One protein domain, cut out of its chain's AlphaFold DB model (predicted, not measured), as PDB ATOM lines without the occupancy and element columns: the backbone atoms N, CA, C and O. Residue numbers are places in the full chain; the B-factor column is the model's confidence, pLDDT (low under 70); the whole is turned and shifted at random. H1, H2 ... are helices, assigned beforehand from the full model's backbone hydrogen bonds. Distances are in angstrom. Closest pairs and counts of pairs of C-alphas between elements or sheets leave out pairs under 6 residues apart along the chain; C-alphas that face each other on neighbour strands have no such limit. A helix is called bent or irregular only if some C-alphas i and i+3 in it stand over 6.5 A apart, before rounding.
ATOM      1  N   LEU A 152      47.953 126.361  15.731       61.53
ATOM      2  CA  LEU A 152      47.331 126.308  17.052       61.53
ATOM      3  C   LEU A 152      46.054 127.160  17.081       61.53
ATOM      4  O   LEU A 152      45.044 126.709  17.610       61.53
ATOM      5  N   ASP A 153      46.042 128.329  16.449       62.94
ATOM      6  CA  ASP A 153      44.856 129.160  16.252       62.94
ATOM      7  C   ASP A 153      43.819 128.465  15.380       62.94
ATOM      8  O   ASP A 153      42.622 128.515  15.676       62.94
ATOM      9  N   LEU A 154      44.268 127.738  14.351       66.38
ATOM     10  CA  LEU A 154      43.389 126.889  13.555       66.38
ATOM     11  C   LEU A 154      42.745 125.784  14.406       66.38
ATOM     12  O   LEU A 154      41.534 125.559  14.318       66.38
ATOM     13  N   ALA A 155      43.545 125.095  15.223       62.78
ATOM     14  CA  ALA A 155      43.061 124.077  16.145       62.78
ATOM     15  C   ALA A 155      42.052 124.675  17.133       62.78
ATOM     16  O   ALA A 155      40.914 124.216  17.212       62.78
ATOM     17  N   LEU A 156      42.430 125.733  17.847       63.59
ATOM     18  CA  LEU A 156      41.586 126.378  18.849       63.59
ATOM     19  C   LEU A 156      40.279 126.897  18.238       63.59
ATOM     20  O   LEU A 156      39.226 126.676  18.830       63.59
ATOM     21  N   SER A 157      40.306 127.463  17.027       66.19
ATOM     22  CA  SER A 157      39.094 127.893  16.308       66.19
ATOM     23  C   SER A 157      38.103 126.743  16.087       66.19
ATOM     24  O   SER A 157      36.899 126.934  16.226       66.19
ATOM     25  N   LEU A 158      38.586 125.526  15.812       69.38
ATOM     26  CA  LEU A 158      37.735 124.341  15.655       69.38
ATOM     27  C   LEU A 158      37.198 123.801  16.999       69.38
ATOM     28  O   LEU A 158      36.097 123.243  17.052       69.38
ATOM     29  N   PHE A 159      37.962 123.941  18.093       63.22
ATOM     30  CA  PHE A 159      37.617 123.358  19.401       63.22
ATOM     31  C   PHE A 159      36.802 124.271  20.320       63.22
ATOM     32  O   PHE A 159      35.993 123.741  21.084       63.22
ATOM     33  N   ILE A 160      36.934 125.600  20.221       58.09
ATOM     34  CA  ILE A 160      36.071 126.559  20.947       58.09
ATOM     35  C   ILE A 160      34.590 126.242  20.675       58.09
ATOM     36  O   ILE A 160      33.745 126.239  21.568       58.09
ATOM     37  N   ASP A 161      34.291 125.860  19.438       55.94
ATOM     38  CA  ASP A 161      32.947 125.553  18.966       55.94
ATOM     39  C   ASP A 161      32.447 124.155  19.311       55.94
ATOM     40  O   ASP A 161      31.237 123.938  19.420       55.94
ATOM     41  N   CYS A 162      33.353 123.198  19.528       54.88
ATOM     42  CA  CYS A 162      32.970 121.887  20.039       54.88
ATOM     43  C   CYS A 162      32.239 122.039  21.376       54.88
ATOM     44  O   CYS A 162      31.193 121.429  21.567       54.88
ATOM     45  N   LEU A 163      32.708 122.922  22.261       50.38
ATOM     46  CA  LEU A 163      32.045 123.194  23.537       50.38
ATOM     47  C   LEU A 163      30.660 123.840  23.364       50.38
ATOM     48  O   LEU A 163      29.747 123.509  24.123       50.38
ATOM     49  N   CYS A 164      30.453 124.665  22.329       50.00
ATOM     50  CA  CYS A 164      29.135 125.214  21.985       50.00
ATOM     51  C   CYS A 164      28.119 124.119  21.616       50.00
ATOM     52  O   CYS A 164      26.944 124.237  21.956       50.00
ATOM     53  N   PHE A 165      28.545 123.018  20.988       52.44
ATOM     54  CA  PHE A 165      27.650 121.879  20.755       52.44
ATOM     55  C   PHE A 165      27.235 121.162  22.042       52.44
ATOM     56  O   PHE A 165      26.189 120.514  22.043       52.44
ATOM     57  N   PHE A 166      28.043 121.237  23.105       50.91
ATOM     58  CA  PHE A 166      27.923 120.371  24.281       50.91
ATOM     59  C   PHE A 166      27.408 121.072  25.548       50.91
ATOM     60  O   PHE A 166      26.850 120.389  26.404       50.91
ATOM     61  N   LEU A 167      27.585 122.392  25.684       43.84
ATOM     62  CA  LEU A 167      27.354 123.130  26.940       43.84
ATOM     63  C   LEU A 167      26.260 124.212  26.868       43.84
ATOM     64  O   LEU A 167      26.071 124.958  27.836       43.84
ATOM     65  N   LEU A 168      25.548 124.319  25.742       43.47
ATOM     66  CA  LEU A 168      24.411 125.229  25.613       43.47
ATOM     67  C   LEU A 168      23.210 124.697  26.407       43.47
ATOM     68  O   LEU A 168      22.794 123.548  26.240       43.47
ATOM     69  N   GLU A 169      22.646 125.544  27.266       36.34
ATOM     70  CA  GLU A 169      21.362 125.265  27.906       36.34
ATOM     71  C   GLU A 169      20.248 125.259  26.849       36.34
ATOM     72  O   GLU A 169      20.304 126.033  25.886       36.34
ATOM     73  N   PRO A 170      19.240 124.377  26.974       35.38
ATOM     74  CA  PRO A 170      18.108 124.388  26.061       35.38
ATOM     75  C   PRO A 170      17.355 125.728  26.171       35.38
ATOM     76  O   PRO A 170      17.233 126.269  27.273       35.38
ATOM     77  N   SER A 197       4.878 122.422  -0.122       46.28
ATOM     78  CA  SER A 197       3.986 123.379   0.555       46.28
ATOM     79  C   SER A 197       4.068 123.370   2.086       46.28
ATOM     80  O   SER A 197       3.726 124.370   2.708       46.28
ATOM     81  N   TYR A 198       4.520 122.280   2.716       55.97
ATOM     82  CA  TYR A 198       4.581 122.174   4.184       55.97
ATOM     83  C   TYR A 198       5.936 121.712   4.720       55.97
ATOM     84  O   TYR A 198       6.164 121.748   5.933       55.97
ATOM     85  N   TRP A 199       6.846 121.290   3.842       51.22
ATOM     86  CA  TRP A 199       8.129 120.755   4.255       51.22
ATOM     87  C   TRP A 199       9.287 121.371   3.473       51.22
ATOM     88  O   TRP A 199       9.511 121.100   2.298       51.22
ATOM     89  N   ASN A 200      10.043 122.208   4.184       61.72
ATOM     90  CA  ASN A 200      11.331 122.719   3.742       61.72
ATOM     91  C   ASN A 200      12.462 121.765   4.192       61.72
ATOM     92  O   ASN A 200      12.712 121.681   5.399       61.72
ATOM     93  N   PRO A 201      13.154 121.064   3.277       58.38
ATOM     94  CA  PRO A 201      14.193 120.100   3.629       58.38
ATOM     95  C   PRO A 201      15.440 120.735   4.261       58.38
ATOM     96  O   PRO A 201      16.158 120.035   4.967       58.38
ATOM     97  N   THR A 202      15.708 122.032   4.078       57.47
ATOM     98  CA  THR A 202      16.865 122.684   4.724       57.47
ATOM     99  C   THR A 202      16.599 123.020   6.191       57.47
ATOM    100  O   THR A 202      17.507 122.945   7.015       57.47
ATOM    101  N   GLN A 203      15.344 123.316   6.542       60.50
ATOM    102  CA  GLN A 203      14.943 123.663   7.912       60.50
ATOM    103  C   GLN A 203      14.468 122.459   8.731       60.50
ATOM    104  O   GLN A 203      14.602 122.449   9.950       60.50
ATOM    105  N   HIS A 204      13.918 121.436   8.075       64.81
ATOM    106  CA  HIS A 204      13.288 120.293   8.743       64.81
ATOM    107  C   HIS A 204      14.106 118.996   8.668       64.81
ATOM    108  O   HIS A 204      13.618 117.936   9.063       64.81
ATOM    109  N   VAL A 205      15.339 119.055   8.160       66.00
ATOM    110  CA  VAL A 205      16.316 117.970   8.285       66.00
ATOM    111  C   VAL A 205      17.350 118.387   9.314       66.00
ATOM    112  O   VAL A 205      18.035 119.392   9.140       66.00
ATOM    113  N   VAL A 206      17.473 117.596  10.378       66.69
ATOM    114  CA  VAL A 206      18.512 117.800  11.387       66.69
ATOM    115  C   VAL A 206      19.792 117.131  10.913       66.69
ATOM    116  O   VAL A 206      19.840 115.912  10.708       66.69
ATOM    117  N   LEU A 207      20.847 117.926  10.754       71.19
ATOM    118  CA  LEU A 207      22.172 117.399  10.457       71.19
ATOM    119  C   LEU A 207      22.650 116.539  11.623       71.19
ATOM    120  O   LEU A 207      22.694 116.971  12.774       71.19
ATOM    121  N   GLY A 208      23.037 115.299  11.329       74.25
ATOM    122  CA  GLY A 208      23.560 114.405  12.353       74.25
ATOM    123  C   GLY A 208      24.911 114.904  12.854       74.25
ATOM    124  O   GLY A 208      25.922 114.574  12.241       74.25
ATOM    125  N   ALA A 209      24.946 115.636  13.976       75.94
ATOM    126  CA  ALA A 209      26.183 116.161  14.568       75.94
ATOM    127  C   ALA A 209      27.250 115.069  14.752       75.94
ATOM    128  O   ALA A 209      28.422 115.280  14.468       75.94
ATOM    129  N   MET A 210      26.844 113.855  15.121       81.38
ATOM    130  CA  MET A 210      27.756 112.715  15.225       81.38
ATOM    131  C   MET A 210      28.467 112.383  13.899       81.38
ATOM    132  O   MET A 210      29.684 112.262  13.877       81.38
ATOM    133  N   HIS A 211      27.739 112.275  12.786       80.81
ATOM    134  CA  HIS A 211      28.327 111.884  11.498       80.81
ATOM    135  C   HIS A 211      28.965 113.062  10.752       80.81
ATOM    136  O   HIS A 211      29.992 112.904  10.098       80.81
ATOM    137  N   ASN A 212      28.358 114.247  10.837       84.69
ATOM    138  CA  ASN A 212      28.847 115.424  10.134       84.69
ATOM    139  C   ASN A 212      30.044 116.056  10.852       84.69
ATOM    140  O   ASN A 212      31.077 116.308  10.232       84.69
ATOM    141  N   TRP A 213      29.894 116.291  12.158       83.81
ATOM    142  CA  TRP A 213      30.864 117.022  12.966       83.81
ATOM    143  C   TRP A 213      31.932 116.087  13.536       83.81
ATOM    144  O   TRP A 213      33.092 116.197  13.145       83.81
ATOM    145  N   LEU A 214      31.551 115.120  14.384       82.50
ATOM    146  CA  LEU A 214      32.515 114.249  15.077       82.50
ATOM    147  C   LEU A 214      33.258 113.311  14.113       82.50
ATOM    148  O   LEU A 214      34.480 113.374  14.014       82.50
ATOM    149  N   GLU A 215      32.536 112.456  13.384       83.94
ATOM    150  CA  GLU A 215      33.146 111.477  12.464       83.94
ATOM    151  C   GLU A 215      33.551 112.072  11.108       83.94
ATOM    152  O   GLU A 215      34.275 111.451  10.325       83.94
ATOM    153  N   GLY A 216      33.086 113.285  10.824       85.69
ATOM    154  CA  GLY A 216      33.350 113.988   9.583       85.69
ATOM    155  C   GLY A 216      34.512 114.951   9.706       85.69
ATOM    156  O   GLY A 216      35.646 114.618   9.359       85.69
ATOM    157  N   ILE A 217      34.214 116.159  10.182       86.50
ATOM    158  CA  ILE A 217      35.170 117.270  10.245       86.50
ATOM    159  C   ILE A 217      36.252 116.998  11.286       86.50
ATOM    160  O   ILE A 217      37.428 116.973  10.928       86.50
ATOM    161  N   LEU A 218      35.884 116.729  12.542       86.06
ATOM    162  CA  LEU A 218      36.863 116.589  13.622       86.06
ATOM    163  C   LEU A 218      37.749 115.359  13.434       86.06
ATOM    164  O   LEU A 218      38.970 115.455  13.526       86.06
ATOM    165  N   GLN A 219      37.162 114.207  13.103       86.25
ATOM    166  CA  GLN A 219      37.925 112.998  12.794       86.25
ATOM    167  C   GLN A 219      38.885 113.220  11.617       86.25
ATOM    168  O   GLN A 219      40.027 112.750  11.663       86.25
ATOM    169  N   SER A 220      38.447 113.899  10.552       83.69
ATOM    170  CA  SER A 220      39.322 114.194   9.413       83.69
ATOM    171  C   SER A 220      40.432 115.158   9.814       83.69
ATOM    172  O   SER A 220      41.585 114.922   9.467       83.69
ATOM    173  N   HIS A 221      40.127 116.182  10.607       85.50
ATOM    174  CA  HIS A 221      41.130 117.116  11.096       85.50
ATOM    175  C   HIS A 221      42.185 116.423  11.959       85.50
ATOM    176  O   HIS A 221      43.375 116.449  11.640       85.50
ATOM    177  N   PHE A 222      41.733 115.681  12.967       86.06
ATOM    178  CA  PHE A 222      42.584 114.925  13.878       86.06
ATOM    179  C   PHE A 222      43.479 113.914  13.150       86.06
ATOM    180  O   PHE A 222      44.649 113.724  13.472       86.06
ATOM    181  N   ARG A 223      42.953 113.256  12.119       83.44
ATOM    182  CA  ARG A 223      43.749 112.307  11.345       83.44
ATOM    183  C   ARG A 223      44.719 113.039  10.426       83.44
ATOM    184  O   ARG A 223      45.913 112.761  10.442       83.44
ATOM    185  N   TYR A 224      44.205 113.878   9.533       80.50
ATOM    186  CA  TYR A 224      44.938 114.335   8.351       80.50
ATOM    187  C   TYR A 224      45.748 115.603   8.591       80.50
ATOM    188  O   TYR A 224      46.829 115.701   8.022       80.50
ATOM    189  N   HIS A 225      45.252 116.518   9.421       80.75
ATOM    190  CA  HIS A 225      45.926 117.780   9.726       80.75
ATOM    191  C   HIS A 225      46.814 117.645  10.962       80.75
ATOM    192  O   HIS A 225      47.947 118.108  10.962       80.75
ATOM    193  N   TRP A 226      46.349 116.914  11.974       83.56
ATOM    194  CA  TRP A 226      47.117 116.616  13.188       83.56
ATOM    195  C   TRP A 226      47.987 115.358  13.092       83.56
ATOM    196  O   TRP A 226      48.665 115.005  14.047       83.56
ATOM    197  N   CYS A 227      47.977 114.664  11.955       82.12
ATOM    198  CA  CYS A 227      48.822 113.495  11.700       82.12
ATOM    199  C   CYS A 227      48.677 112.303  12.664       82.12
ATOM    200  O   CYS A 227      49.516 111.405  12.633       82.12
ATOM    201  N   PHE A 228      47.575 112.179  13.413       79.44
ATOM    202  CA  PHE A 228      47.257 110.952  14.157       79.44
ATOM    203  C   PHE A 228      46.716 109.853  13.222       79.44
ATOM    204  O   PHE A 228      45.568 109.406  13.326       79.44
ATOM    205  N   LYS A 229      47.543 109.429  12.262       70.69
ATOM    206  CA  LYS A 229      47.295 108.298  11.360       70.69
ATOM    207  C   LYS A 229      48.422 107.294  11.500       70.69
ATOM    208  O   LYS A 229      49.589 107.660  11.398       70.69
ATOM    209  N   SER A 230      48.072 106.017  11.555       53.06
ATOM    210  CA  SER A 230      48.993 104.992  11.105       53.06
ATOM    211  C   SER A 230      48.973 104.988   9.577       53.06
ATOM    212  O   SER A 230      47.910 105.063   8.952       53.06
ATOM    213  N   LEU A 231      50.147 104.995   8.951       40.88
ATOM    214  CA  LEU A 231      50.267 104.703   7.529       40.88
ATOM    215  C   LEU A 231      50.319 103.179   7.385       40.88
ATOM    216  O   LEU A 231      51.336 102.595   7.767       40.88
ATOM    217  N   PRO A 232      49.299 102.526   6.797       37.88
ATOM    218  CA  PRO A 232      49.353 101.086   6.656       37.88
ATOM    219  C   PRO A 232      50.403 100.724   5.627       37.88
ATOM    220  O   PRO A 232      50.306 101.145   4.470       37.88
ATOM    221  N   LYS A 233      51.377  99.895   6.026       38.31
ATOM    222  CA  LYS A 233      52.454  99.390   5.149       38.31
ATOM    223  C   LYS A 233      51.905  98.779   3.845       38.31
ATOM    224  O   LYS A 233      52.554  98.821   2.808       38.31
ATOM    225  N   GLY A 251      51.993 118.233   8.246       60.56
ATOM    226  CA  GLY A 251      51.250 117.883   9.464       60.56
ATOM    227  C   GLY A 251      51.545 118.853  10.605       60.56
ATOM    228  O   GLY A 251      52.697 119.251  10.739       60.56
ATOM    229  N   PHE A 252      50.547 119.201  11.426       71.62
ATOM    230  CA  PHE A 252      50.750 120.088  12.580       71.62
ATOM    231  C   PHE A 252      51.676 119.468  13.621       71.62
ATOM    232  O   PHE A 252      52.666 120.069  14.018       71.62
ATOM    233  N   PHE A 253      51.343 118.253  14.055       77.44
ATOM    234  CA  PHE A 253      52.094 117.581  15.095       77.44
ATOM    235  C   PHE A 253      53.244 116.776  14.513       77.44
ATOM    236  O   PHE A 253      53.056 115.920  13.639       77.44
ATOM    237  N   SER A 254      54.435 117.032  15.048       81.88
ATOM    238  CA  SER A 254      55.576 116.145  14.904       81.88
ATOM    239  C   SER A 254      55.350 114.855  15.695       81.88
ATOM    240  O   SER A 254      54.447 114.741  16.527       81.88
ATOM    241  N   GLN A 255      56.215 113.868  15.474       81.25
ATOM    242  CA  GLN A 255      56.178 112.629  16.247       81.25
ATOM    243  C   GLN A 255      56.359 112.884  17.757       81.25
ATOM    244  O   GLN A 255      55.699 112.235  18.567       81.25
ATOM    245  N   MET A 256      57.185 113.867  18.135       80.00
ATOM    246  CA  MET A 256      57.389 114.246  19.538       80.00
ATOM    247  C   MET A 256      56.123 114.846  20.154       80.00
ATOM    248  O   MET A 256      55.790 114.527  21.296       80.00
ATOM    249  N   ASP A 257      55.388 115.658  19.393       83.81
ATOM    250  CA  ASP A 257      54.143 116.262  19.869       83.81
ATOM    251  C   ASP A 257      53.034 115.218  20.017       83.81
ATOM    252  O   ASP A 257      52.286 115.237  20.989       83.81
ATOM    253  N   ILE A 258      52.956 114.250  19.097       85.19
ATOM    254  CA  ILE A 258      52.029 113.111  19.204       85.19
ATOM    255  C   ILE A 258      52.322 112.301  20.473       85.19
ATOM    256  O   ILE A 258      51.402 111.888  21.182       85.19
ATOM    257  N   GLU A 259      53.596 112.068  20.783       86.12
ATOM    258  CA  GLU A 259      54.001 111.370  22.003       86.12
ATOM    259  C   GLU A 259      53.710 112.189  23.264       86.12
ATOM    260  O   GLU A 259      53.240 111.626  24.254       86.12
ATOM    261  N   ALA A 260      53.919 113.507  23.227       84.50
ATOM    262  CA  ALA A 260      53.525 114.414  24.301       84.50
ATOM    263  C   ALA A 260      52.008 114.384  24.530       84.50
ATOM    264  O   ALA A 260      51.567 114.184  25.662       84.50
ATOM    265  N   PHE A 261      51.217 114.435  23.458       87.25
ATOM    266  CA  PHE A 261      49.766 114.321  23.525       87.25
ATOM    267  C   PHE A 261      49.330 112.989  24.149       87.25
ATOM    268  O   PHE A 261      48.455 112.953  25.010       87.25
ATOM    269  N   ARG A 262      49.956 111.871  23.753       87.81
ATOM    270  CA  ARG A 262      49.665 110.543  24.325       87.81
ATOM    271  C   ARG A 262      50.018 110.458  25.808       87.81
ATOM    272  O   ARG A 262      49.279 109.820  26.555       87.81
ATOM    273  N   ARG A 263      51.108 111.098  26.246       85.69
ATOM    274  CA  ARG A 263      51.450 111.200  27.675       85.69
ATOM    275  C   ARG A 263      50.407 112.014  28.435       85.69
ATOM    276  O   ARG A 263      49.937 111.541  29.464       85.69
ATOM    277  N   GLY A 264      49.996 113.169  27.908       81.69
ATOM    278  CA  GLY A 264      48.943 113.990  28.512       81.69
ATOM    279  C   GLY A 264      47.614 113.238  28.611       81.69
ATOM    280  O   GLY A 264      47.011 113.176  29.676       81.69
ATOM    281  N   LEU A 265      47.206 112.551  27.538       84.12
ATOM    282  CA  LEU A 265      46.017 111.692  27.511       84.12
ATOM    283  C   LEU A 265      46.003 110.667  28.658       84.12
ATOM    284  O   LEU A 265      44.949 110.442  29.247       84.12
ATOM    285  N   GLN A 266      47.138 110.033  28.965       81.62
ATOM    286  CA  GLN A 266      47.227 109.031  30.038       81.62
ATOM    287  C   GLN A 266      47.043 109.631  31.438       81.62
ATOM    288  O   GLN A 266      46.680 108.908  32.362       81.62
ATOM    289  N   GLN A 267      47.274 110.935  31.593       79.31
ATOM    290  CA  GLN A 267      47.090 111.655  32.852       79.31
ATOM    291  C   GLN A 267      45.655 112.165  33.034       79.31
ATOM    292  O   GLN A 267      45.272 112.534  34.145       79.31
ATOM    293  N   VAL A 268      44.836 112.175  31.974       77.69
ATOM    294  CA  VAL A 268      43.447 112.637  32.062       77.69
ATOM    295  C   VAL A 268      42.592 111.610  32.803       77.69
ATOM    296  O   VAL A 268      42.317 110.514  32.310       77.69
ATOM    297  N   VAL A 269      42.096 112.004  33.976       74.88
ATOM    298  CA  VAL A 269      41.126 111.222  34.746       74.88
ATOM    299  C   VAL A 269      39.714 111.561  34.270       74.88
ATOM    300  O   VAL A 269      39.218 112.668  34.465       74.88
ATOM    301  N   LEU A 270      39.055 110.591  33.635       72.25
ATOM    302  CA  LEU A 270      37.675 110.714  33.166       72.25
ATOM    303  C   LEU A 270      36.696 110.107  34.176       72.25
ATOM    304  O   LEU A 270      36.985 109.091  34.805       72.25
ATOM    305  N   ARG A 271      35.498 110.695  34.285       68.00
ATOM    306  CA  ARG A 271      34.408 110.153  35.109       68.00
ATOM    307  C   ARG A 271      33.944 108.786  34.591       68.00
ATOM    308  O   ARG A 271      33.915 108.537  33.383       68.00
ATOM    309  N   GLU A 272      33.486 107.937  35.507       61.69
ATOM    310  CA  GLU A 272      32.775 106.703  35.170       61.69
ATOM    311  C   GLU A 272      31.568 106.979  34.252       61.69
ATOM    312  O   GLU A 272      30.759 107.874  34.506       61.69
ATOM    313  N   GLY A 273      31.476 106.224  33.153       63.75
ATOM    314  CA  GLY A 273      30.438 106.362  32.122       63.75
ATOM    315  C   GLY A 273      30.907 107.005  30.811       63.75
ATOM    316  O   GLY A 273      30.249 106.822  29.784       63.75
ATOM    317  N   LEU A 274      32.056 107.693  30.798       71.94
ATOM    318  CA  LEU A 274      32.686 108.149  29.554       71.94
ATOM    319  C   LEU A 274      33.434 107.007  28.853       71.94
ATOM    320  O   LEU A 274      33.913 106.059  29.482       71.94
ATOM    321  N   ALA A 275      33.520 107.081  27.523       76.00
ATOM    322  CA  ALA A 275      34.160 106.032  26.744       76.00
ATOM    323  C   ALA A 275      35.677 106.078  26.945       76.00
ATOM    324  O   ALA A 275      36.318 107.088  26.665       76.00
ATOM    325  N   LYS A 276      36.267 104.964  27.390       80.94
ATOM    326  CA  LYS A 276      37.722 104.867  27.542       80.94
ATOM    327  C   LYS A 276      38.404 104.998  26.181       80.94
ATOM    328  O   LYS A 276      38.026 104.332  25.210       80.94
ATOM    329  N   LEU A 277      39.409 105.866  26.132       83.69
ATOM    330  CA  LEU A 277      40.241 106.070  24.957       83.69
ATOM    331  C   LEU A 277      41.460 105.146  24.995       83.69
ATOM    332  O   LEU A 277      41.980 104.866  26.076       83.69
ATOM    333  N   PRO A 278      41.939 104.683  23.831       82.81
ATOM    334  CA  PRO A 278      43.194 103.954  23.761       82.81
ATOM    335  C   PRO A 278      44.383 104.858  24.060       82.81
ATOM    336  O   PRO A 278      44.503 105.946  23.500       82.81
ATOM    337  N   SER A 279      45.309 104.357  24.872       78.00
ATOM    338  CA  SER A 279      46.570 105.033  25.191       78.00
ATOM    339  C   SER A 279      47.494 105.191  23.977       78.00
ATOM    340  O   SER A 279      48.315 106.104  23.952       78.00
ATOM    341  N   ASN A 280      47.338 104.351  22.949       75.25
ATOM    342  CA  ASN A 280      48.097 104.383  21.697       75.25
ATOM    343  C   ASN A 280      47.321 105.044  20.538       75.25
ATOM    344  O   ASN A 280      47.339 104.596  19.389       75.25
ATOM    345  N   LEU A 281      46.602 106.123  20.852       80.94
ATOM    346  CA  LEU A 281      45.783 106.901  19.920       80.94
ATOM    347  C   LEU A 281      46.548 107.245  18.622       80.94
ATOM    348  O   LEU A 281      47.646 107.806  18.648       80.94
ATOM    349  N   GLY A 282      45.958 106.899  17.472       71.19
ATOM    350  CA  GLY A 282      46.550 107.110  16.143       71.19
ATOM    351  C   GLY A 282      47.388 105.945  15.601       71.19
ATOM    352  O   GLY A 282      47.845 106.034  14.466       71.19
ATOM    353  N   GLU A 283      47.574 104.854  16.352       70.56
ATOM    354  CA  GLU A 283      48.266 103.650  15.868       70.56
ATOM    355  C   GLU A 283      47.339 102.631  15.197       70.56
ATOM    356  O   GLU A 283      46.146 102.531  15.479       70.56
ATOM    357  N   GLU A 284      47.933 101.819  14.323       57.44
ATOM    358  CA  GLU A 284      47.236 100.842  13.479       57.44
ATOM    359  C   GLU A 284      46.598  99.712  14.295       57.44
ATOM    360  O   GLU A 284      45.566  99.160  13.915       57.44
ATOM    361  N   GLN A 285      47.205  99.389  15.441       52.56
ATOM    362  CA  GLN A 285      46.869  98.229  16.265       52.56
ATOM    363  C   GLN A 285      45.509  98.343  16.973       52.56
ATOM    364  O   GLN A 285      44.941  97.319  17.335       52.56
ATOM    365  N   HIS A 286      44.962  99.551  17.162       52.78
ATOM    366  CA  HIS A 286      43.718  99.741  17.923       52.78
ATOM    367  C   HIS A 286      42.450  99.847  17.053       52.78
ATOM    368  O   HIS A 286      41.332  99.878  17.565       52.78
ATOM    369  N   GLY A 287      42.586  99.881  15.726       61.97
ATOM    370  CA  GLY A 287      41.435  99.993  14.829       61.97
ATOM    371  C   GLY A 287      40.755 101.374  14.853       61.97
ATOM    372  O   GLY A 287      41.385 102.408  15.081       61.97
ATOM    373  N   ARG A 288      39.459 101.424  14.514       73.50
ATOM    374  CA  ARG A 288      38.684 102.676  14.380       73.50
ATOM    375  C   ARG A 288      38.017 103.033  15.712       73.50
ATOM    376  O   ARG A 288      37.297 102.208  16.261       73.50
ATOM    377  N   LEU A 289      38.192 104.276  16.169       81.75
ATOM    378  CA  LEU A 289      37.444 104.811  17.312       81.75
ATOM    379  C   LEU A 289      35.938 104.818  17.036       81.75
ATOM    380  O   LEU A 289      35.505 105.140  15.926       81.75
ATOM    381  N   THR A 290      35.153 104.505  18.062       78.69
ATOM    382  CA  THR A 290      33.695 104.638  18.028       78.69
ATOM    383  C   THR A 290      33.273 106.105  18.137       78.69
ATOM    384  O   THR A 290      34.025 106.953  18.619       78.69
ATOM    385  N   ALA A 291      32.030 106.417  17.763       76.50
ATOM    386  CA  ALA A 291      31.469 107.759  17.920       76.50
ATOM    387  C   ALA A 291      31.550 108.290  19.368       76.50
ATOM    388  O   ALA A 291      31.824 109.469  19.585       76.50
ATOM    389  N   SER A 292      31.342 107.429  20.373       77.50
ATOM    390  CA  SER A 292      31.441 107.817  21.789       77.50
ATOM    391  C   SER A 292      32.883 108.073  22.236       77.50
ATOM    392  O   SER A 292      33.121 108.935  23.085       77.50
ATOM    393  N   GLN A 293      33.853 107.368  21.651       85.31
ATOM    394  CA  GLN A 293      35.272 107.649  21.857       85.31
ATOM    395  C   GLN A 293      35.664 108.971  21.197       85.31
ATOM    396  O   GLN A 293      36.292 109.795  21.849       85.31
ATOM    397  N   TRP A 294      35.224 109.246  19.965       85.44
ATOM    398  CA  TRP A 294      35.436 110.560  19.345       85.44
ATOM    399  C   TRP A 294      34.860 111.697  20.185       85.44
ATOM    400  O   TRP A 294      35.533 112.699  20.405       85.44
ATOM    401  N   TYR A 295      33.646 111.517  20.705       82.06
ATOM    402  CA  TYR A 295      33.045 112.472  21.629       82.06
ATOM    403  C   TYR A 295      33.924 112.695  22.866       82.06
ATOM    404  O   TYR A 295      34.249 113.832  23.187       82.06
ATOM    405  N   THR A 296      34.367 111.619  23.520       81.69
ATOM    406  CA  THR A 296      35.195 111.724  24.730       81.69
ATOM    407  C   THR A 296      36.531 112.420  24.449       81.69
ATOM    408  O   THR A 296      36.973 113.264  25.228       81.69
ATOM    409  N   LEU A 297      37.144 112.110  23.303       85.56
ATOM    410  CA  LEU A 297      38.384 112.731  22.855       85.56
ATOM    411  C   LEU A 297      38.217 114.242  22.678       85.56
ATOM    412  O   LEU A 297      38.982 115.000  23.263       85.56
ATOM    413  N   PHE A 298      37.225 114.686  21.908       81.94
ATOM    414  CA  PHE A 298      37.102 116.103  21.555       81.94
ATOM    415  C   PHE A 298      36.436 116.963  22.628       81.94
ATOM    416  O   PHE A 298      36.770 118.137  22.743       81.94
ATOM    417  N   ALA A 299      35.510 116.406  23.412       73.81
ATOM    418  CA  ALA A 299      34.804 117.165  24.441       73.81
ATOM    419  C   ALA A 299      35.621 117.328  25.731       73.81
ATOM    420  O   ALA A 299      35.469 118.340  26.409       73.81
ATOM    421  N   TYR A 300      36.473 116.351  26.073       75.19
ATOM    422  CA  TYR A 300      37.159 116.325  27.372       75.19
ATOM    423  C   TYR A 300      38.678 116.280  27.253       75.19
ATOM    424  O   TYR A 300      39.363 117.067  27.897       75.19
ATOM    425  N   VAL A 301      39.226 115.378  26.440       80.50
ATOM    426  CA  VAL A 301      40.677 115.137  26.442       80.50
ATOM    427  C   VAL A 301      41.447 116.203  25.680       80.50
ATOM    428  O   VAL A 301      42.397 116.760  26.218       80.50
ATOM    429  N   VAL A 302      41.058 116.485  24.437       82.06
ATOM    430  CA  VAL A 302      41.749 117.453  23.577       82.06
ATOM    431  C   VAL A 302      41.866 118.820  24.253       82.06
ATOM    432  O   VAL A 302      42.987 119.312  24.301       82.06
ATOM    433  N   PRO A 303      40.798 119.401  24.838       72.81
ATOM    434  CA  PRO A 303      40.915 120.631  25.615       72.81
ATOM    435  C   PRO A 303      42.044 120.569  26.647       72.81
ATOM    436  O   PRO A 303      42.976 121.358  26.583       72.81
ATOM    437  N   LEU A 304      42.010 119.581  27.544       73.50
ATOM    438  CA  LEU A 304      42.958 119.470  28.654       73.50
ATOM    439  C   LEU A 304      44.403 119.280  28.181       73.50
ATOM    440  O   LEU A 304      45.308 119.948  28.671       73.50
ATOM    441  N   VAL A 305      44.615 118.386  27.214       78.12
ATOM    442  CA  VAL A 305      45.958 118.029  26.744       78.12
ATOM    443  C   VAL A 305      46.568 119.141  25.893       78.12
ATOM    444  O   VAL A 305      47.751 119.432  26.028       78.12
ATOM    445  N   ILE A 306      45.777 119.799  25.040       75.94
ATOM    446  CA  ILE A 306      46.264 120.933  24.244       75.94
ATOM    447  C   ILE A 306      46.629 122.112  25.151       75.94
ATOM    448  O   ILE A 306      47.618 122.785  24.870       75.94
ATOM    449  N   PHE A 307      45.904 122.338  26.254       70.62
ATOM    450  CA  PHE A 307      46.309 123.359  27.225       70.62
ATOM    451  C   PHE A 307      47.646 123.060  27.868       70.62
ATOM    452  O   PHE A 307      48.506 123.932  27.871       70.62
ATOM    453  N   ASP A 308      47.833 121.839  28.355       71.50
ATOM    454  CA  ASP A 308      49.093 121.437  28.979       71.50
ATOM    455  C   ASP A 308      50.279 121.538  28.003       71.50
ATOM    456  O   ASP A 308      51.363 121.979  28.369       71.50
ATOM    457  N   MET A 309      50.060 121.199  26.726       74.06
ATOM    458  CA  MET A 309      51.112 121.236  25.708       74.06
ATOM    459  C   MET A 309      51.490 122.646  25.237       74.06
ATOM    460  O   MET A 309      52.645 122.867  24.889       74.06
ATOM    461  N   PHE A 310      50.532 123.575  25.157       68.56
ATOM    462  CA  PHE A 310      50.728 124.856  24.459       68.56
ATOM    463  C   PHE A 310      50.529 126.103  25.325       68.56
ATOM    464  O   PHE A 310      50.777 127.216  24.854       68.56
ATOM    465  N   ILE A 311      50.076 125.959  26.571       64.62
ATOM    466  CA  ILE A 311      49.903 127.075  27.503       64.62
ATOM    467  C   ILE A 311      50.843 126.898  28.692       64.62
ATOM    468  O   ILE A 311      50.517 126.259  29.685       64.62
ATOM    469  N   GLU A 312      52.002 127.551  28.614       57.69
ATOM    470  CA  GLU A 312      53.005 127.538  29.685       57.69
ATOM    471  C   GLU A 312      52.595 128.387  30.904       57.69
ATOM    472  O   GLU A 312      52.975 128.082  32.029       57.69
ATOM    473  N   ASN A 313      51.835 129.473  30.698       58.34
ATOM    474  CA  ASN A 313      51.444 130.408  31.759       58.34
ATOM    475  C   ASN A 313      50.037 130.977  31.539       58.34
ATOM    476  O   ASN A 313      49.838 131.884  30.729       58.34
ATOM    477  N   VAL A 314      49.072 130.507  32.336       55.81
ATOM    478  CA  VAL A 314      47.661 130.936  32.269       55.81
ATOM    479  C   VAL A 314      47.498 132.446  32.519       55.81
ATOM    480  O   VAL A 314      46.641 133.085  31.916       55.81
ATOM    481  N   GLY A 315      48.366 133.048  33.342       52.41
ATOM    482  CA  GLY A 315      48.331 134.481  33.666       52.41
ATOM    483  C   GLY A 315      48.850 135.430  32.576       52.41
ATOM    484  O   GLY A 315      48.737 136.639  32.740       52.41
ATOM    485  N   ARG A 316      49.427 134.916  31.477       56.09
ATOM    486  CA  ARG A 316      49.932 135.722  30.343       56.09
ATOM    487  C   ARG A 316      49.081 135.590  29.080       56.09
ATOM    488  O   ARG A 316      49.501 136.022  28.011       56.09
ATOM    489  N   ILE A 317      47.913 134.963  29.177       58.59
ATOM    490  CA  ILE A 317      47.040 134.787  28.023       58.59
ATOM    491  C   ILE A 317      46.373 136.126  27.706       58.59
ATOM    492  O   ILE A 317      45.651 136.685  28.528       58.59
ATOM    493  N   GLU A 318      46.601 136.627  26.497       59.41
ATOM    494  CA  GLU A 318      45.922 137.811  25.979       59.41
ATOM    495  C   GLU A 318      44.408 137.563  25.913       59.41
ATOM    496  O   GLU A 318      43.976 136.600  25.273       59.41
ATOM    497  N   LEU A 319      43.606 138.416  26.567       59.75
ATOM    498  CA  LEU A 319      42.155 138.225  26.730       59.75
ATOM    499  C   LEU A 319      41.388 138.101  25.402       59.75
ATOM    500  O   LEU A 319      40.352 137.437  25.355       59.75
ATOM    501  N   GLU A 320      41.907 138.689  24.323       56.38
ATOM    502  CA  GLU A 320      41.289 138.642  22.996       56.38
ATOM    503  C   GLU A 320      41.769 137.480  22.116       56.38
ATOM    504  O   GLU A 320      41.192 137.230  21.054       56.38
ATOM    505  N   SER A 321      42.763 136.712  22.556       59.06
ATOM    506  CA  SER A 321      43.246 135.551  21.806       59.06
ATOM    507  C   SER A 321      42.225 134.405  21.791       59.06
ATOM    508  O   SER A 321      41.400 134.256  22.700       59.06
ATOM    509  N   ASN A 322      42.327 133.511  20.800       56.31
ATOM    510  CA  ASN A 322      41.563 132.256  20.787       56.31
ATOM    511  C   ASN A 322      41.810 131.426  22.066       56.31
ATOM    512  O   ASN A 322      40.918 130.725  22.542       56.31
ATOM    513  N   ARG A 323      42.999 131.560  22.671       58.50
ATOM    514  CA  ARG A 323      43.394 130.895  23.924       58.50
ATOM    515  C   ARG A 323      42.563 131.389  25.114       58.50
ATOM    516  O   ARG A 323      42.017 130.571  25.852       58.50
ATOM    517  N   ALA A 324      42.391 132.704  25.269       57.19
ATOM    518  CA  ALA A 324      41.524 133.273  26.308       57.19
ATOM    519  C   ALA A 324      40.037 133.053  26.014       57.19
ATOM    520  O   ALA A 324      39.250 132.847  26.934       57.19
ATOM    521  N   LYS A 325      39.640 133.052  24.738       57.16
ATOM    522  CA  LYS A 325      38.258 132.783  24.305       57.16
ATOM    523  C   LYS A 325      37.826 131.339  24.548       57.16
ATOM    524  O   LYS A 325      36.651 131.098  24.785       57.16
ATOM    525  N   PHE A 326      38.762 130.392  24.537       54.12
ATOM    526  CA  PHE A 326      38.484 129.026  24.967       54.12
ATOM    527  C   PHE A 326      38.264 128.937  26.488       54.12
ATOM    528  O   PHE A 326      37.349 128.253  26.943       54.12
ATOM    529  N   LEU A 327      39.106 129.610  27.280       51.41
ATOM    530  CA  LEU A 327      39.060 129.557  28.748       51.41
ATOM    531  C   LEU A 327      37.908 130.378  29.340       51.41
ATOM    532  O   LEU A 327      37.273 129.963  30.310       51.41
ATOM    533  N   SER A 328      37.612 131.537  28.752       46.59
ATOM    534  CA  SER A 328      36.446 132.336  29.111       46.59
ATOM    535  C   SER A 328      35.207 131.634  28.570       46.59
ATOM    536  O   SER A 328      34.944 131.591  27.374       46.59
ATOM    537  N   SER A 329      34.437 131.035  29.471       44.03
ATOM    538  CA  SER A 329      33.218 130.280  29.176       44.03
ATOM    539  C   SER A 329      32.062 131.179  28.700       44.03
ATOM    540  O   SER A 329      30.933 131.047  29.169       44.03
ATOM    541  N   ASN A 330      32.313 132.116  27.785       41.16
ATOM    542  CA  ASN A 330      31.273 132.899  27.140       41.16
ATOM    543  C   ASN A 330      30.569 131.999  26.121       41.16
ATOM    544  O   ASN A 330      30.967 131.890  24.964       41.16
ATOM    545  N   LYS A 331      29.508 131.338  26.602       47.50
ATOM    546  CA  LYS A 331      28.575 130.447  25.891       47.50
ATOM    547  C   LYS A 331      27.791 131.142  24.757       47.50
ATOM    548  O   LYS A 331      26.591 130.922  24.612       47.50
ATOM    549  N   SER A 332      28.413 131.996  23.950       42.38
ATOM    550  CA  SER A 332      27.739 132.670  22.840       42.38
ATOM    551  C   SER A 332      28.223 132.121  21.503       42.38
ATOM    552  O   SER A 332      29.370 132.340  21.128       42.38
ATOM    553  N   LEU A 333      27.329 131.423  20.801       51.94
ATOM    554  CA  LEU A 333      26.914 131.677  19.412       51.94
ATOM    555  C   LEU A 333      27.972 132.167  18.389       51.94
ATOM    556  O   LEU A 333      27.640 132.949  17.506       51.94
ATOM    557  N   ARG A 334      29.234 131.739  18.480       65.25
ATOM    558  CA  ARG A 334      30.311 132.157  17.558       65.25
ATOM    559  C   ARG A 334      30.743 131.067  16.583       65.25
ATOM    560  O   ARG A 334      31.697 131.287  15.844       65.25
ATOM    561  N   PHE A 335      29.989 129.964  16.522       73.38
ATOM    562  CA  PHE A 335      30.241 128.859  15.595       73.38
ATOM    563  C   PHE A 335      30.479 129.348  14.169       73.38
ATOM    564  O   PHE A 335      31.415 128.941  13.502       73.38
ATOM    565  N   GLU A 336      29.639 130.266  13.705       74.75
ATOM    566  CA  GLU A 336      29.720 130.814  12.355       74.75
ATOM    567  C   GLU A 336      31.064 131.516  12.093       74.75
ATOM    568  O   GLU A 336      31.750 131.218  11.117       74.75
ATOM    569  N   THR A 337      31.487 132.388  13.010       76.25
ATOM    570  CA  THR A 337      32.749 133.133  12.910       76.25
ATOM    571  C   THR A 337      33.966 132.220  13.039       76.25
ATOM    572  O   THR A 337      34.901 132.306  12.247       76.25
ATOM    573  N   ASN A 338      33.964 131.336  14.030       74.31
ATOM    574  CA  ASN A 338      35.076 130.437  14.323       74.31
ATOM    575  C   ASN A 338      35.234 129.365  13.238       74.31
ATOM    576  O   ASN A 338      36.349 129.088  12.799       74.31
ATOM    577  N   TYR A 339      34.128 128.828  12.722       82.06
ATOM    578  CA  TYR A 339      34.159 127.890  11.610       82.06
ATOM    579  C   TYR A 339      34.580 128.553  10.288       82.06
ATOM    580  O   TYR A 339      35.262 127.923   9.471       82.06
ATOM    581  N   ALA A 340      34.248 129.833  10.077       80.81
ATOM    582  CA  ALA A 340      34.777 130.610   8.956       80.81
ATOM    583  C   ALA A 340      36.300 130.799   9.072       80.81
ATOM    584  O   ALA A 340      37.021 130.497   8.118       80.81
ATOM    585  N   LYS A 341      36.801 131.190  10.256       79.19
ATOM    586  CA  LYS A 341      38.245 131.266  10.547       79.19
ATOM    587  C   LYS A 341      38.935 129.925  10.330       79.19
ATOM    588  O   LYS A 341      39.962 129.861   9.660       79.19
ATOM    589  N   TYR A 342      38.330 128.844  10.818       83.56
ATOM    590  CA  TYR A 342      38.818 127.490  10.598       83.56
ATOM    591  C   TYR A 342      38.921 127.159   9.107       83.56
ATOM    592  O   TYR A 342      39.940 126.661   8.643       83.56
ATOM    593  N   SER A 343      37.875 127.454   8.337       82.94
ATOM    594  CA  SER A 343      37.835 127.145   6.906       82.94
ATOM    595  C   SER A 343      38.899 127.921   6.124       82.94
ATOM    596  O   SER A 343      39.521 127.362   5.217       82.94
ATOM    597  N   LEU A 344      39.139 129.183   6.493       81.94
ATOM    598  CA  LEU A 344      40.179 130.023   5.898       81.94
ATOM    599  C   LEU A 344      41.580 129.541   6.271       81.94
ATOM    600  O   LEU A 344      42.364 129.218   5.379       81.94
ATOM    601  N   GLY A 345      41.861 129.372   7.563       79.19
ATOM    602  CA  GLY A 345      43.160 128.889   8.026       79.19
ATOM    603  C   GLY A 345      43.479 127.486   7.502       79.19
ATOM    604  O   GLY A 345      44.605 127.216   7.094       79.19
ATOM    605  N   ALA A 346      42.486 126.597   7.399       80.25
ATOM    606  CA  ALA A 346      42.677 125.273   6.809       80.25
ATOM    607  C   ALA A 346      43.023 125.346   5.313       80.25
ATOM    608  O   ALA A 346      43.824 124.545   4.826       80.25
ATOM    609  N   LYS A 347      42.442 126.297   4.573       81.38
ATOM    610  CA  LYS A 347      42.760 126.523   3.157       81.38
ATOM    611  C   LYS A 347      44.176 127.073   2.980       81.38
ATOM    612  O   LYS A 347      44.866 126.643   2.061       81.38
ATOM    613  N   GLU A 348      44.598 127.994   3.840       79.69
ATOM    614  CA  GLU A 348      45.927 128.611   3.782       79.69
ATOM    615  C   GLU A 348      47.035 127.637   4.187       79.69
ATOM    616  O   GLU A 348      48.009 127.470   3.456       79.69
ATOM    617  N   LEU A 349      46.851 126.929   5.304       77.69
ATOM    618  CA  LEU A 349      47.833 125.981   5.836       77.69
ATOM    619  C   LEU A 349      47.871 124.671   5.041       77.69
ATOM    620  O   LEU A 349      48.917 124.032   4.927       77.69
ATOM    621  N   PHE A 350      46.742 124.260   4.456       80.88
ATOM    622  CA  PHE A 350      46.629 122.997   3.727       80.88
ATOM    623  C   PHE A 350      45.986 123.190   2.342       80.88
ATOM    624  O   PHE A 350      44.931 122.608   2.065       80.88
ATOM    625  N   PRO A 351      46.645 123.907   1.410       76.06
ATOM    626  CA  PRO A 351      46.063 124.320   0.125       76.06
ATOM    627  C   PRO A 351      45.679 123.156  -0.800       76.06
ATOM    628  O   PRO A 351      44.879 123.316  -1.718       76.06
ATOM    629  N   LYS A 352      46.222 121.955  -0.561       78.69
ATOM    630  CA  LYS A 352      45.901 120.732  -1.318       78.69
ATOM    631  C   LYS A 352      44.682 119.973  -0.766       78.69
ATOM    632  O   LYS A 352      44.338 118.909  -1.289       78.69
ATOM    633  N   SER A 353      44.053 120.461   0.301       76.62
ATOM    634  CA  SER A 353      42.933 119.781   0.956       76.62
ATOM    635  C   SER A 353      41.651 119.905   0.145       76.62
ATOM    636  O   SER A 353      41.288 120.977  -0.327       76.62
ATOM    637  N   LYS A 354      40.934 118.790  -0.003       77.88
ATOM    638  CA  LYS A 354      39.643 118.769  -0.696       77.88
ATOM    639  C   LYS A 354      38.521 119.136   0.266       77.88
ATOM    640  O   LYS A 354      38.362 118.476   1.294       77.88
ATOM    641  N   ILE A 355      37.690 120.098  -0.128       78.25
ATOM    642  CA  ILE A 355      36.448 120.421   0.576       78.25
ATOM    643  C   ILE A 355      35.500 119.217   0.465       78.25
ATOM    644  O   ILE A 355      35.078 118.831  -0.621       78.25
ATOM    645  N   GLN A 356      35.213 118.584   1.602       78.38
ATOM    646  CA  GLN A 356      34.224 117.501   1.716       78.38
ATOM    647  C   GLN A 356      32.802 118.054   1.894       78.38
ATOM    648  O   GLN A 356      32.669 119.128   2.485       78.38
ATOM    649  N   PRO A 357      31.745 117.300   1.522       81.75
ATOM    650  CA  PRO A 357      30.352 117.687   1.772       81.75
ATOM    651  C   PRO A 357      30.079 118.084   3.224       81.75
ATOM    652  O   PRO A 357      29.345 119.031   3.483       81.75
ATOM    653  N   ASN A 358      30.740 117.421   4.178       83.19
ATOM    654  CA  ASN A 358      30.599 117.730   5.596       83.19
ATOM    655  C   ASN A 358      30.957 119.183   5.929       83.19
ATOM    656  O   ASN A 358      30.313 119.782   6.790       83.19
ATOM    657  N   HIS A 359      31.930 119.764   5.217       82.06
ATOM    658  CA  HIS A 359      32.313 121.157   5.422       82.06
ATOM    659  C   HIS A 359      31.217 122.124   4.985       82.06
ATOM    660  O   HIS A 359      31.007 123.133   5.646       82.06
ATOM    661  N   HIS A 360      30.506 121.794   3.902       83.56
ATOM    662  CA  HIS A 360      29.353 122.557   3.439       83.56
ATOM    663  C   HIS A 360      28.179 122.427   4.416       83.56
ATOM    664  O   HIS A 360      27.582 123.426   4.802       83.56
ATOM    665  N   PHE A 361      27.892 121.211   4.895       81.19
ATOM    666  CA  PHE A 361      26.834 120.991   5.884       81.19
ATOM    667  C   PHE A 361      27.112 121.695   7.217       81.19
ATOM    668  O   PHE A 361      26.180 122.159   7.866       81.19
ATOM    669  N   ALA A 362      28.374 121.826   7.628       83.25
ATOM    670  CA  ALA A 362      28.709 122.556   8.846       83.25
ATOM    671  C   ALA A 362      28.334 124.045   8.790       83.25
ATOM    672  O   ALA A 362      28.004 124.602   9.828       83.25
ATOM    673  N   LEU A 363      28.262 124.661   7.605       82.62
ATOM    674  CA  LEU A 363      27.796 126.047   7.466       82.62
ATOM    675  C   LEU A 363      26.336 126.234   7.911       82.62
ATOM    676  O   LEU A 363      25.949 127.336   8.268       82.62
ATOM    677  N   GLN A 364      25.538 125.161   7.929       81.12
ATOM    678  CA  GLN A 364      24.131 125.187   8.347       81.12
ATOM    679  C   GLN A 364      23.950 124.961   9.858       81.12
ATOM    680  O   GLN A 364      22.844 125.075  10.381       81.12
ATOM    681  N   VAL A 365      25.018 124.611  10.583       78.56
ATOM    682  CA  VAL A 365      24.969 124.353  12.032       78.56
ATOM    683  C   VAL A 365      24.431 125.548  12.830       78.56
ATOM    684  O   VAL A 365      23.603 125.300  13.706       78.56
ATOM    685  N   PRO A 366      24.824 126.813  12.570       77.69
ATOM    686  CA  PRO A 366      24.281 127.960  13.298       77.69
ATOM    687  C   PRO A 366      22.755 128.033  13.243       77.69
ATOM    688  O   PRO A 366      22.104 128.119  14.284       77.69
ATOM    689  N   ASP A 367      22.172 127.914  12.049       76.44
ATOM    690  CA  ASP A 367      20.718 127.955  11.859       76.44
ATOM    691  C   ASP A 367      20.018 126.762  12.503       76.44
ATOM    692  O   ASP A 367      18.940 126.892  13.090       76.44
ATOM    693  N   GLN A 368      20.663 125.598  12.467       75.94
ATOM    694  CA  GLN A 368      20.176 124.397  13.129       75.94
ATOM    695  C   GLN A 368      20.204 124.541  14.660       75.94
ATOM    696  O   GLN A 368      19.238 124.153  15.306       75.94
ATOM    697  N   ILE A 369      21.236 125.160  15.250       71.75
ATOM    698  CA  ILE A 369      21.285 125.450  16.694       71.75
ATOM    699  C   ILE A 369      20.211 126.476  17.078       71.75
ATOM    700  O   ILE A 369      19.525 126.289  18.081       71.75
ATOM    701  N   ARG A 370      20.025 127.536  16.277       74.06
ATOM    702  CA  ARG A 370      18.982 128.558  16.502       74.06
ATOM    703  C   ARG A 370      17.577 127.948  16.483       74.06
ATOM    704  O   ARG A 370      16.733 128.330  17.285       74.06
ATOM    705  N   THR A 371      17.345 126.988  15.587       71.19
ATOM    706  CA  THR A 371      16.031 126.358  15.389       71.19
ATOM    707  C   THR A 371      15.757 125.238  16.392       71.19
ATOM    708  O   THR A 371      14.669 125.159  16.958       71.19
ATOM    709  N   TRP A 372      16.731 124.355  16.606       69.25
ATOM    710  CA  TRP A 372      16.541 123.086  17.316       69.25
ATOM    711  C   TRP A 372      17.184 123.053  18.707       69.25
ATOM    712  O   TRP A 372      16.976 122.101  19.460       69.25
ATOM    713  N   GLY A 373      17.967 124.073  19.062       69.06
ATOM    714  CA  GLY A 373      18.825 124.054  20.239       69.06
ATOM    715  C   GLY A 373      20.083 123.195  20.024       69.06
ATOM    716  O   GLY A 373      20.499 122.955  18.889       69.06
ATOM    717  N   PRO A 374      20.734 122.724  21.102       68.94
ATOM    718  CA  PRO A 374      21.987 121.976  21.003       68.94
ATOM    719  C   PRO A 374      21.840 120.695  20.159       68.94
ATOM    720  O   PRO A 374      21.211 119.722  20.578       68.94
ATOM    721  N   ILE A 375      22.456 120.662  18.970       68.31
ATOM    722  CA  ILE A 375      22.267 119.577  17.983       68.31
ATOM    723  C   ILE A 375      22.815 118.232  18.492       68.31
ATOM    724  O   ILE A 375      22.347 117.172  18.075       68.31
ATOM    725  N   ILE A 376      23.772 118.232  19.431       67.75
ATOM    726  CA  ILE A 376      24.279 116.981  20.009       67.75
ATOM    727  C   ILE A 376      23.187 116.196  20.745       67.75
ATOM    728  O   ILE A 376      23.203 114.967  20.731       67.75
ATOM    729  N   SER A 377      22.206 116.887  21.330       64.31
ATOM    730  CA  SER A 377      21.067 116.268  22.012       64.31
ATOM    731  C   SER A 377      20.169 115.499  21.039       64.31
ATOM    732  O   SER A 377      19.440 114.598  21.445       64.31
ATOM    733  N   LEU A 378      20.259 115.822  19.746       66.25
ATOM    734  CA  LEU A 378      19.559 115.162  18.644       66.25
ATOM    735  C   LEU A 378      20.440 114.126  17.924       66.25
ATOM    736  O   LEU A 378      20.022 113.520  16.935       66.25
ATOM    737  N   ALA A 379      21.674 113.910  18.388       70.50
ATOM    738  CA  ALA A 379      22.589 112.965  17.770       70.50
ATOM    739  C   ALA A 379      22.144 111.509  17.982       70.50
ATOM    740  O   ALA A 379      21.645 111.110  19.034       70.50
ATOM    741  N   LYS A 380      22.407 110.665  16.978       69.62
ATOM    742  CA  LYS A 380      21.932 109.271  16.902       69.62
ATOM    743  C   LYS A 380      22.703 108.283  17.794       69.62
ATOM    744  O   LYS A 380      22.704 107.088  17.517       69.62
ATOM    745  N   PHE A 381      23.329 108.737  18.884       66.12
ATOM    746  CA  PHE A 381      24.116 107.867  19.770       66.12
ATOM    747  C   PHE A 381      23.297 106.734  20.392       66.12
ATOM    748  O   PHE A 381      23.836 105.659  20.645       66.12
ATOM    749  N   SER A 382      22.021 106.973  20.700       62.72
ATOM    750  CA  SER A 382      21.107 105.941  21.205       62.72
ATOM    751  C   SER A 382      20.793 104.900  20.130       62.72
ATOM    752  O   SER A 382      20.841 103.705  20.407       62.72
ATOM    753  N   GLY A 383      20.554 105.352  18.895       63.28
ATOM    754  CA  GLY A 383      20.318 104.498  17.733       63.28
ATOM    755  C   GLY A 383      21.512 103.601  17.411       63.28
ATOM    756  O   GLY A 383      21.342 102.394  17.314       63.28
ATOM    757  N   GLU A 384      22.727 104.154  17.328       67.12
ATOM    758  CA  GLU A 384      23.944 103.360  17.077       67.12
ATOM    759  C   GLU A 384      24.220 102.347  18.196       67.12
ATOM    760  O   GLU A 384      24.603 101.207  17.935       67.12
ATOM    761  N   ARG A 385      23.973 102.724  19.460       68.12
ATOM    762  CA  ARG A 385      24.074 101.793  20.593       68.12
ATOM    763  C   ARG A 385      23.070 100.653  20.480       68.12
ATOM    764  O   ARG A 385      23.442  99.504  20.708       68.12
ATOM    765  N   LEU A 386      21.830 100.965  20.110       64.31
ATOM    766  CA  LEU A 386      20.799  99.961  19.880       64.31
ATOM    767  C   LEU A 386      21.185  99.037  18.723       64.31
ATOM    768  O   LEU A 386      21.107  97.827  18.880       64.31
TER     769      LEU A 386
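AT A GLANCE: This is residues 152 to 170, 197 to 233 and 251 to 386 of the 489 residues of an uncharacterized protein of Puccinia sorghi (UniProt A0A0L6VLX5). A compact cluster of helices has H1 and H2 nearest its middle, and a bent helix, H4, runs past them, its first arm H4a crossing both. H6 and the short H5 pack side by side with H1, H3 crosses the second arm H4b, H7 crosses H2, and the short H8, H9 and H10 lie at the far side of the body from H3. An arm without a named helix, residues 197 to 208, reaches away from the body and makes much of the length. The printed part has 192 residues with ten named helices, H1 to H10 in order along the chain, and no named strand; its class is all helix, with part aligned and part crossed helix packing. It is compact, with a radius of gyration of the C-alphas of 16.9 A, and spans 57 by 41 by 40 A.

IN THESE COORDINATES: The longest helix, H4, has residues 291 to 310; by its hydrogen bonds it was assigned as one helix, but it is bent, with C-alphas 299 and 302 at 7.0 A. Its arms are H4a, residues 291 to 299, 11.9 A long, and H4b, residues 302 to 310, 11.7 A long. H1 has residues 152 to 167 and is 22.5 A long, beginning at C-alpha 152 (47.331, 126.308, 17.052). H2 has residues 209 to 225, 20.4 A, and is neither bent nor irregular, but only just: C-alphas 215 and 218 are 6.4 A apart. H3 has residues 255 to 267, 19.0 A, and H6 residues 335 to 349, 20.3 A, beginning at C-alpha 335 (30.241, 128.859, 15.595). The shorter helices are H5, residues 322 to 327, H7, residues 357 to 362, H8, residues 365 to 372, H9, residues 375 to 378, and H10, residues 381 to 386, ending at C-alpha 386 (20.799, 99.961, 19.880).

HOW THE PARTS SIT: H4a and H4b stand at a steep tilt of 41 degrees. H4a touches H2 at a steep tilt of 67 degrees, the C-alphas of Trp 294 and Leu 214 being closest at 6.4 A. H4a touches H1, the hub, at 66 degrees, a steep tilt, with the closest C-alphas, Ala 299 and Leu 163, 6.7 A apart. H4b touches H3 at a steep tilt of 57 degrees, closest at Val 305 and Gly 264, whose C-alphas are 5.3 A apart. H1 touches H6 at a shallow tilt of 27 degrees, opposite ways, the closest C-alphas being Ser 157 and Asn 338 at 5.2 A. H1 also touches H5, with C-alphas of Ile 160 and Phe 326 closest at 5.3 A and a shallow tilt of 34 degrees, only just short of steep. H2 touches H7, closest at the C-alphas of Asn 212 and Asn 358, 5.4 A, and H9, closest at Ala 209 and Ile 376, 5.8 A. H6 and H8 only just touch, with 3 pairs of C-alphas within 8 A, the closest being Glu 336 and Pro 366 at 6.2 A. H10 touches no helix; it is close to but not clearly touching H4a, C-alphas 381 and 291 being closest at 7.6 A. Every O i to N i+4 pair is within hydrogen-bond range in H3, H4a, H4b, H5, H6, H7, H8 and H10, against 7 of 12 in H1 and 9 of 13 in H2; H9 is too short for such a pair.

THE WHOLE: The two C-alphas farthest apart, Ser 197 and Met 256, are 57.4 A apart. Residues 171 to 196 and 234 to 250 are not printed; the gaps are 29.2 A and 19.0 A between C-alphas. The links H3 to H4 and H4 to H5 are long. The mean pLDDT of the printed part is 70.3, and 80 residues are under 70, among them 152 to 170, 197 to 206 and 310 to 334.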